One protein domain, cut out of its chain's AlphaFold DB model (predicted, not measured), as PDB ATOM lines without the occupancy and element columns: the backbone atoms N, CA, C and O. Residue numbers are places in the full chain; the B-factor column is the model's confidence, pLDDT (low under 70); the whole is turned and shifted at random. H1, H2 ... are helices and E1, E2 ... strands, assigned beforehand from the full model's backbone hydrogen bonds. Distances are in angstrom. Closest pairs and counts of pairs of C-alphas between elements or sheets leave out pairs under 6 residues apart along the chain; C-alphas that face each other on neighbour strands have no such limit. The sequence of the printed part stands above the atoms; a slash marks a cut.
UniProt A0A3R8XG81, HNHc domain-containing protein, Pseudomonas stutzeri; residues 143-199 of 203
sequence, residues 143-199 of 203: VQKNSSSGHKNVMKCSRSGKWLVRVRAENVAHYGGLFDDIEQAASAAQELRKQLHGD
ATOM      1  N   VAL A 143     -37.033 -51.052 -38.597       86.81
ATOM      2  CA  VAL A 143     -36.801 -50.188 -37.440       86.81
ATOM      3  C   VAL A 143     -37.476 -50.803 -36.215       86.81
ATOM      4  O   VAL A 143     -38.599 -51.309 -36.272       86.81
ATOM      5  N   GLN A 144     -36.759 -50.832 -35.093       85.31
ATOM      6  CA  GLN A 144     -37.318 -51.371 -33.859       85.31
ATOM      7  C   GLN A 144     -38.372 -50.409 -33.305       85.31
ATOM      8  O   GLN A 144     -38.192 -49.197 -33.353       85.31
ATOM      9  N   LYS A 145     -39.449 -50.950 -32.726       84.88
ATOM     10  CA  LYS A 145     -40.559 -50.149 -32.174       84.88
ATOM     11  C   LYS A 145     -40.138 -49.175 -31.069       84.88
ATOM     12  O   LYS A 145     -40.822 -48.196 -30.831       84.88
ATOM     13  N   ASN A 146     -39.036 -49.465 -30.384       85.94
ATOM     14  CA  ASN A 146     -38.452 -48.622 -29.346       85.94
ATOM     15  C   ASN A 146     -37.353 -47.686 -29.884       85.94
ATOM     16  O   ASN A 146     -36.563 -47.168 -29.098       85.94
ATOM     17  N   SER A 147     -37.251 -47.512 -31.207       86.00
ATOM     18  CA  SER A 147     -36.331 -46.541 -31.795       86.00
ATOM     19  C   SER A 147     -36.787 -45.127 -31.453       86.00
ATOM     20  O   SER A 147     -37.932 -44.769 -31.709       86.00
ATOM     21  N   SER A 148     -35.879 -44.312 -30.920       83.06
ATOM     22  CA  SER A 148     -36.153 -42.911 -30.590       83.06
ATOM     23  C   SER A 148     -36.304 -42.017 -31.822       83.06
ATOM     24  O   SER A 148     -36.853 -40.930 -31.713       83.06
ATOM     25  N   SER A 149     -35.748 -42.434 -32.962       87.44
ATOM     26  CA  SER A 149     -35.780 -41.668 -34.208       87.44
ATOM     27  C   SER A 149     -36.934 -42.076 -35.118       87.44
ATOM     28  O   SER A 149     -37.319 -41.303 -35.973       87.44
ATOM     29  N   GLY A 150     -37.441 -43.310 -35.022       88.69
ATOM     30  CA  GLY A 150     -38.335 -43.867 -36.047       88.69
ATOM     31  C   GLY A 150     -37.660 -44.153 -37.401       88.69
ATOM     32  O   GLY A 150     -38.210 -44.915 -38.190       88.69
ATOM     33  N   HIS A 151     -36.435 -43.666 -37.634       90.19
ATOM     34  CA  HIS A 151     -35.675 -43.880 -38.865       90.19
ATOM     35  C   HIS A 151     -34.574 -44.931 -38.689       90.19
ATOM     36  O   HIS A 151     -33.924 -45.066 -37.645       90.19
ATOM     37  N   LYS A 152     -34.347 -45.704 -39.750       90.06
ATOM     38  CA  LYS A 152     -33.330 -46.754 -39.794       90.06
ATOM     39  C   LYS A 152     -31.934 -46.133 -39.772       90.06
ATOM     40  O   LYS A 152     -31.666 -45.180 -40.490       90.06
ATOM     41  N   ASN A 153     -31.039 -46.690 -38.953       92.44
ATOM     42  CA  ASN A 153     -29.646 -46.235 -38.822       92.44
ATOM     43  C   ASN A 153     -29.448 -44.787 -38.325       92.44
ATOM     44  O   ASN A 153     -28.320 -44.293 -38.352       92.44
ATOM     45  N   VAL A 154     -30.497 -44.160 -37.783       94.06
ATOM     46  CA  VAL A 154     -30.449 -42.846 -37.128       94.06
ATOM     47  C   VAL A 154     -30.668 -43.027 -35.629       94.06
ATOM     48  O   VAL A 154     -31.612 -43.700 -35.213       94.06
ATOM     49  N   MET A 155     -29.817 -42.431 -34.798       93.62
ATOM     50  CA  MET A 155     -29.917 -42.506 -33.337       93.62
ATOM     51  C   MET A 155     -29.623 -41.160 -32.684       93.62
ATOM     52  O   MET A 155     -28.809 -40.392 -33.181       93.62
ATOM     53  N   LYS A 156     -30.270 -40.867 -31.552       93.81
ATOM     54  CA  LYS A 156     -30.019 -39.621 -30.819       93.81
ATOM     55  C   LYS A 156     -28.728 -39.740 -30.008       93.81
ATOM     56  O   LYS A 156     -28.585 -40.658 -29.202       93.81
ATOM     57  N   CYS A 157     -27.792 -38.819 -30.207       92.62
ATOM     58  CA  CYS A 157     -26.575 -38.729 -29.412       92.62
ATOM     59  C   CYS A 157     -26.886 -38.026 -28.085       92.62
ATOM     60  O   CYS A 157     -27.240 -36.851 -28.075       92.62
ATOM     61  N   SER A 158     -26.730 -38.717 -26.955       89.56
ATOM     62  CA  SER A 158     -27.017 -38.138 -25.632       89.56
ATOM     63  C   SER A 158     -26.080 -36.986 -25.262       89.56
ATOM     64  O   SER A 158     -26.500 -36.056 -24.586       89.56
ATOM     65  N   ARG A 159     -24.823 -37.026 -25.723       90.69
ATOM     66  CA  ARG A 159     -23.805 -36.021 -25.386       90.69
ATOM     67  C   ARG A 159     -24.008 -34.691 -26.110       90.69
ATOM     68  O   ARG A 159     -23.744 -33.650 -25.526       90.69
ATOM     69  N   SER A 160     -24.417 -34.725 -27.378       91.06
ATOM     70  CA  SER A 160     -24.586 -33.517 -28.201       91.06
ATOM     71  C   SER A 160     -26.045 -33.140 -28.452       91.06
ATOM     72  O   SER A 160     -26.302 -32.065 -28.977       91.06
ATOM     73  N   GLY A 161     -27.000 -34.024 -28.153       91.56
ATOM     74  CA  GLY A 161     -28.414 -33.858 -28.501       91.56
ATOM     75  C   GLY A 161     -28.740 -34.074 -29.986       91.56
ATOM     76  O   GLY A 161     -29.917 -34.214 -30.317       91.56
ATOM     77  N   LYS A 162     -27.719 -34.156 -30.851       95.31
ATOM     78  CA  LYS A 162     -27.821 -34.284 -32.313       95.31
ATOM     79  C   LYS A 162     -28.186 -35.701 -32.770       95.31
ATOM     80  O   LYS A 162     -27.998 -36.680 -32.041       95.31
ATOM     81  N   TRP A 163     -28.647 -35.821 -34.009       96.50
ATOM     82  CA  TRP A 163     -28.939 -37.080 -34.688       96.50
ATOM     83  C   TRP A 163     -27.682 -37.657 -35.335       96.50
ATOM     84  O   TRP A 163     -27.108 -37.085 -36.254       96.50
ATOM     85  N   LEU A 164     -27.241 -38.805 -34.835       95.19
ATOM     86  CA  LEU A 164     -26.101 -39.564 -35.330       95.19
ATOM     87  C   LEU A 164     -26.556 -40.573 -36.384       95.19
ATOM     88  O   LEU A 164     -27.419 -41.413 -36.110       95.19
ATOM     89  N   VAL A 165     -25.901 -40.555 -37.542       96.25
ATOM     90  CA  VAL A 165     -26.059 -41.574 -38.582       96.25
ATOM     91  C   VAL A 165     -24.951 -42.612 -38.460       96.25
ATOM     92  O   VAL A 165     -23.760 -42.295 -38.499       96.25
ATOM     93  N   ARG A 166     -25.342 -43.882 -38.323       94.00
ATOM     94  CA  ARG A 166     -24.402 -45.005 -38.237       94.00
ATOM     95  C   ARG A 166     -24.943 -46.223 -38.975       94.00
ATOM     96  O   ARG A 166     -25.906 -46.859 -38.532       94.00
ATOM     97  N   VAL A 167     -24.273 -46.600 -40.057       93.44
ATOM     98  CA  VAL A 167     -24.613 -47.777 -40.868       93.44
ATOM     99  C   VAL A 167     -23.575 -48.866 -40.624       93.44
ATOM    100  O   VAL A 167     -22.395 -48.578 -40.458       93.44
ATOM    101  N   ARG A 168     -24.005 -50.128 -40.531       90.50
ATOM    102  CA  ARG A 168     -23.088 -51.270 -40.428       90.50
ATOM    103  C   ARG A 168     -23.051 -52.017 -41.753       90.50
ATOM    104  O   ARG A 168     -24.115 -52.319 -42.289       90.50
ATOM    105  N   ALA A 169     -21.855 -52.342 -42.219       88.56
ATOM    106  CA  ALA A 169     -21.592 -53.193 -43.370       88.56
ATOM    107  C   ALA A 169     -20.300 -53.971 -43.092       88.56
ATOM    108  O   ALA A 169     -19.432 -53.466 -42.390       88.56
ATOM    109  N   GLU A 170     -20.216 -55.224 -43.542       83.94
ATOM    110  CA  GLU A 170     -18.996 -56.046 -43.407       83.94
ATOM    111  C   GLU A 170     -18.432 -56.128 -41.970       83.94
ATOM    112  O   GLU A 170     -17.228 -56.164 -41.744       83.94
ATOM    113  N   ASN A 171     -19.315 -56.152 -40.963       82.44
ATOM    114  CA  ASN A 171     -18.985 -56.095 -39.524       82.44
ATOM    115  C   ASN A 171     -18.324 -54.793 -39.032       82.44
ATOM    116  O   ASN A 171     -18.044 -54.664 -37.839       82.44
ATOM    117  N   VAL A 172     -18.164 -53.797 -39.898       88.81
ATOM    118  CA  VAL A 172     -17.656 -52.467 -39.571       88.81
ATOM    119  C   VAL A 172     -18.821 -51.488 -39.448       88.81
ATOM    120  O   VAL A 172     -19.888 -51.646 -40.044       88.81
ATOM    121  N   ALA A 173     -18.655 -50.479 -38.594       91.50
ATOM    122  CA  ALA A 173     -19.588 -49.371 -38.522       91.50
ATOM    123  C   ALA A 173     -19.032 -48.149 -39.247       91.50
ATOM    124  O   ALA A 173     -17.969 -47.653 -38.888       91.50
ATOM    125  N   HIS A 174     -19.813 -47.622 -40.178       93.94
ATOM    126  CA  HIS A 174     -19.518 -46.424 -40.943       93.94
ATOM    127  C   HIS A 174     -20.272 -45.241 -40.341       93.94
ATOM    128  O   HIS A 174     -21.462 -45.332 -40.014       93.94
ATOM    129  N   TYR A 175     -19.545 -44.146 -40.153       95.50
ATOM    130  CA  TYR A 175     -20.076 -42.894 -39.638       95.50
ATOM    131  C   TYR A 175     -20.641 -42.071 -40.794       95.50
ATOM    132  O   TYR A 175     -19.918 -41.771 -41.737       95.50
ATOM    133  N   GLY A 176     -21.925 -41.724 -40.712       93.06
ATOM    134  CA  GLY A 176     -22.613 -40.918 -41.725       93.06
ATOM    135  C   GLY A 176     -22.810 -39.457 -41.339       93.06
ATOM    136  O   GLY A 176     -23.452 -38.730 -42.083       93.06
ATOM    137  N   GLY A 177     -22.303 -39.029 -40.178       94.94
ATOM    138  CA  GLY A 177     -22.428 -37.648 -39.710       94.94
ATOM    139  C   GLY A 177     -23.285 -37.467 -38.456       94.94
ATOM    140  O   GLY A 177     -23.879 -38.407 -37.917       94.94
ATOM    141  N   LEU A 178     -23.317 -36.215 -38.001       96.25
ATOM    142  CA  LEU A 178     -24.152 -35.700 -36.920       96.25
ATOM    143  C   LEU A 178     -24.960 -34.528 -37.471       96.25
ATOM    144  O   LEU A 178     -24.377 -33.584 -37.998       96.25
ATOM    145  N   PHE A 179     -26.274 -34.572 -37.295       96.25
ATOM    146  CA  PHE A 179     -27.209 -33.598 -37.850       96.25
ATOM    147  C   PHE A 179     -28.091 -33.021 -36.748       96.25
ATOM    148  O   PHE A 179     -28.411 -33.705 -35.775       96.25
ATOM    149  N   ASP A 180     -28.480 -31.760 -36.887       94.81
ATOM    150  CA  ASP A 180     -29.430 -31.128 -35.965       94.81
ATOM    151  C   ASP A 180     -30.876 -31.523 -36.295       94.81
ATOM    152  O   ASP A 180     -31.695 -31.702 -35.393       94.81
ATOM    153  N   ASP A 181     -31.156 -31.755 -37.578       95.75
ATOM    154  CA  ASP A 181     -32.455 -32.184 -38.083       95.75
ATOM    155  C   ASP A 181     -32.518 -33.700 -38.339       95.75
ATOM    156  O   ASP A 181     -31.546 -34.331 -38.768       95.75
ATOM    157  N   ILE A 182     -33.678 -34.293 -38.048       95.31
ATOM    158  CA  ILE A 182     -33.881 -35.740 -38.153       95.31
ATOM    159  C   ILE A 182     -34.070 -36.195 -39.601       95.31
ATOM    160  O   ILE A 182     -33.572 -37.263 -39.961       95.31
ATOM    161  N   GLU A 183     -34.717 -35.385 -40.438       95.31
ATOM    162  CA  GLU A 183     -34.966 -35.715 -41.844       95.31
ATOM    163  C   GLU A 183     -33.665 -35.642 -42.648       95.31
ATOM    164  O   GLU A 183     -33.371 -36.529 -43.452       95.31
ATOM    165  N   GLN A 184     -32.808 -34.660 -42.351       95.00
ATOM    166  CA  GLN A 184     -31.441 -34.612 -42.882       95.00
ATOM    167  C   GLN A 184     -30.639 -35.864 -42.508       95.00
ATOM    168  O   GLN A 184     -29.997 -36.470 -43.370       95.00
ATOM    169  N   ALA A 185     -30.715 -36.302 -41.247       95.44
ATOM    170  CA  ALA A 185     -30.066 -37.536 -40.812       95.44
ATOM    171  C   ALA A 185     -30.641 -38.775 -41.518       95.44
ATOM    172  O   ALA A 185     -29.890 -39.682 -41.880       95.44
ATOM    173  N   ALA A 186     -31.960 -38.834 -41.721       94.75
ATOM    174  CA  ALA A 186     -32.624 -39.938 -42.404       94.75
ATOM    175  C   ALA A 186     -32.201 -40.037 -43.877       94.75
ATOM    176  O   ALA A 186     -31.870 -41.132 -44.341       94.75
ATOM    177  N   SER A 187     -32.129 -38.900 -44.574       94.75
ATOM    178  CA  SER A 187     -31.639 -38.812 -45.953       94.75
ATOM    179  C   SER A 187     -30.178 -39.268 -46.063       94.75
ATOM    180  O   SER A 187     -29.860 -40.175 -46.835       94.75
ATOM    181  N   ALA A 188     -29.299 -38.760 -45.191       95.44
ATOM    182  CA  ALA A 188     -27.898 -39.186 -45.144       95.44
ATOM    183  C   ALA A 188     -27.753 -40.688 -44.824       95.44
ATOM    184  O   ALA A 188     -26.909 -41.385 -45.390       95.44
ATOM    185  N   ALA A 189     -28.602 -41.228 -43.943       93.81
ATOM    186  CA  ALA A 189     -28.630 -42.655 -43.637       93.81
ATOM    187  C   ALA A 189     -29.103 -43.506 -44.823       93.81
ATOM    188  O   ALA A 189     -28.642 -44.638 -44.983       93.81
ATOM    189  N   GLN A 190     -30.043 -43.012 -45.628       93.12
ATOM    190  CA  GLN A 190     -30.493 -43.669 -46.854       93.12
ATOM    191  C   GLN A 190     -29.376 -43.710 -47.896       93.12
ATOM    192  O   GLN A 190     -29.091 -44.774 -48.444       93.12
ATOM    193  N   GLU A 191     -28.710 -42.585 -48.136       93.44
ATOM    194  CA  GLU A 191     -27.607 -42.506 -49.090       93.44
ATOM    195  C   GLU A 191     -26.437 -43.411 -48.684       93.44
ATOM    196  O   GLU A 191     -25.980 -44.234 -49.480       93.44
ATOM    197  N   LEU A 192     -26.034 -43.366 -47.412       94.00
ATOM    198  CA  LEU A 192     -24.963 -44.218 -46.901       94.00
ATOM    199  C   LEU A 192     -25.316 -45.714 -46.987       94.00
ATOM    200  O   LEU A 192     -24.448 -46.544 -47.251       94.00
ATOM    201  N   ARG A 193     -26.590 -46.088 -46.800       92.88
ATOM    202  CA  ARG A 193     -27.045 -47.473 -47.017       92.88
ATOM    203  C   ARG A 193     -26.966 -47.875 -48.483       92.88
ATOM    204  O   ARG A 193     -26.476 -48.963 -48.756       92.88
ATOM    205  N   LYS A 194     -27.395 -47.021 -49.415       91.56
ATOM    206  CA  LYS A 194     -27.287 -47.300 -50.859       91.56
ATOM    207  C   LYS A 194     -25.833 -47.539 -51.270       91.56
ATOM    208  O   LYS A 194     -25.559 -48.492 -51.990       91.56
ATOM    209  N   GLN A 195     -24.910 -46.736 -50.744       91.56
ATOM    210  CA  GLN A 195     -23.476 -46.877 -51.011       91.56
ATOM    211  C   GLN A 195     -22.883 -48.167 -50.421       91.56
ATOM    212  O   GLN A 195     -22.117 -48.849 -51.095       91.56
ATOM    213  N   LEU A 196     -23.223 -48.515 -49.174       91.06
ATOM    214  CA  LEU A 196     -22.591 -49.634 -48.460       91.06
ATOM    215  C   LEU A 196     -23.271 -50.991 -48.665       91.06
ATOM    216  O   LEU A 196     -22.621 -52.028 -48.568       91.06
ATOM    217  N   HIS A 197     -24.591 -51.014 -48.844       88.12
ATOM    218  CA  HIS A 197     -25.375 -52.251 -48.955       88.12
ATOM    219  C   HIS A 197     -25.619 -52.654 -50.412       88.12
ATOM    220  O   HIS A 197     -25.974 -53.809 -50.651       88.12
ATOM    221  N   GLY A 198     -25.405 -51.743 -51.371       87.31
ATOM    222  CA  GLY A 198     -25.569 -51.997 -52.803       87.31
ATOM    223  C   GLY A 198     -26.951 -52.566 -53.121       87.31
ATOM    224  O   GLY A 198     -27.965 -52.052 -52.648       87.31
ATOM    225  N   ASP A 199     -26.987 -53.687 -53.842       84.25
ATOM    226  CA  ASP A 199     -28.227 -54.374 -54.228       84.25
ATOM    227  C   ASP A 199     -29.083 -54.832 -53.035       84.25
ATOM    228  O   ASP A 199     -30.273 -55.113 -53.191       84.25
TER     229      ASP A 199
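AT A GLANCE: This is residues 143 to 199 of the 203 residues of the protein "HNHc domain-containing protein" of Pseudomonas stutzeri (UniProt A0A3R8XG81). A small antiparallel sheet of three strands has one long helix, H1, packed along one face, in two layers. The 57 printed residues include E1, E2, E3 and H1 in that order; the strands form a meander, each the antiparallel neighbour of the one before. The class is mixed, and the whole is compact, radius of gyration of the C-alphas 10.9 A, spanning 31 by 23 by 20 A.

HOW THE PARTS SIT: E2, residues 163 to 169, forms hairpins with E1, residues 154 to 156, and E3, residues 172 to 179. Within hydrogen-bond range are N 155 and O 164, 2.9 A, and N 165 and O 177, 3.0 A. H1, residues 182 to 199, is on the sheet, over E2 and E3, height over the sheet 8.5 A; its closest C-alphas with E2 are Val 165 and Ala 189, 5.8 A. In H1, 13 of 14 O i to N i+4 pairs are within range.

IN THESE COORDINATES: From first to last C-alpha, E1 measures 7.1 A, E2 19.7 A, E3 21.2 A and H1 25.3 A. C-alpha 154 is at (-30.449, -42.846, -37.128), C-alpha 199 at (-28.227, -54.374, -54.228).

THE WHOLE: The farthest C-alphas, Arg 159 and Asp 199, are 34.5 A apart. The printed part has no cut.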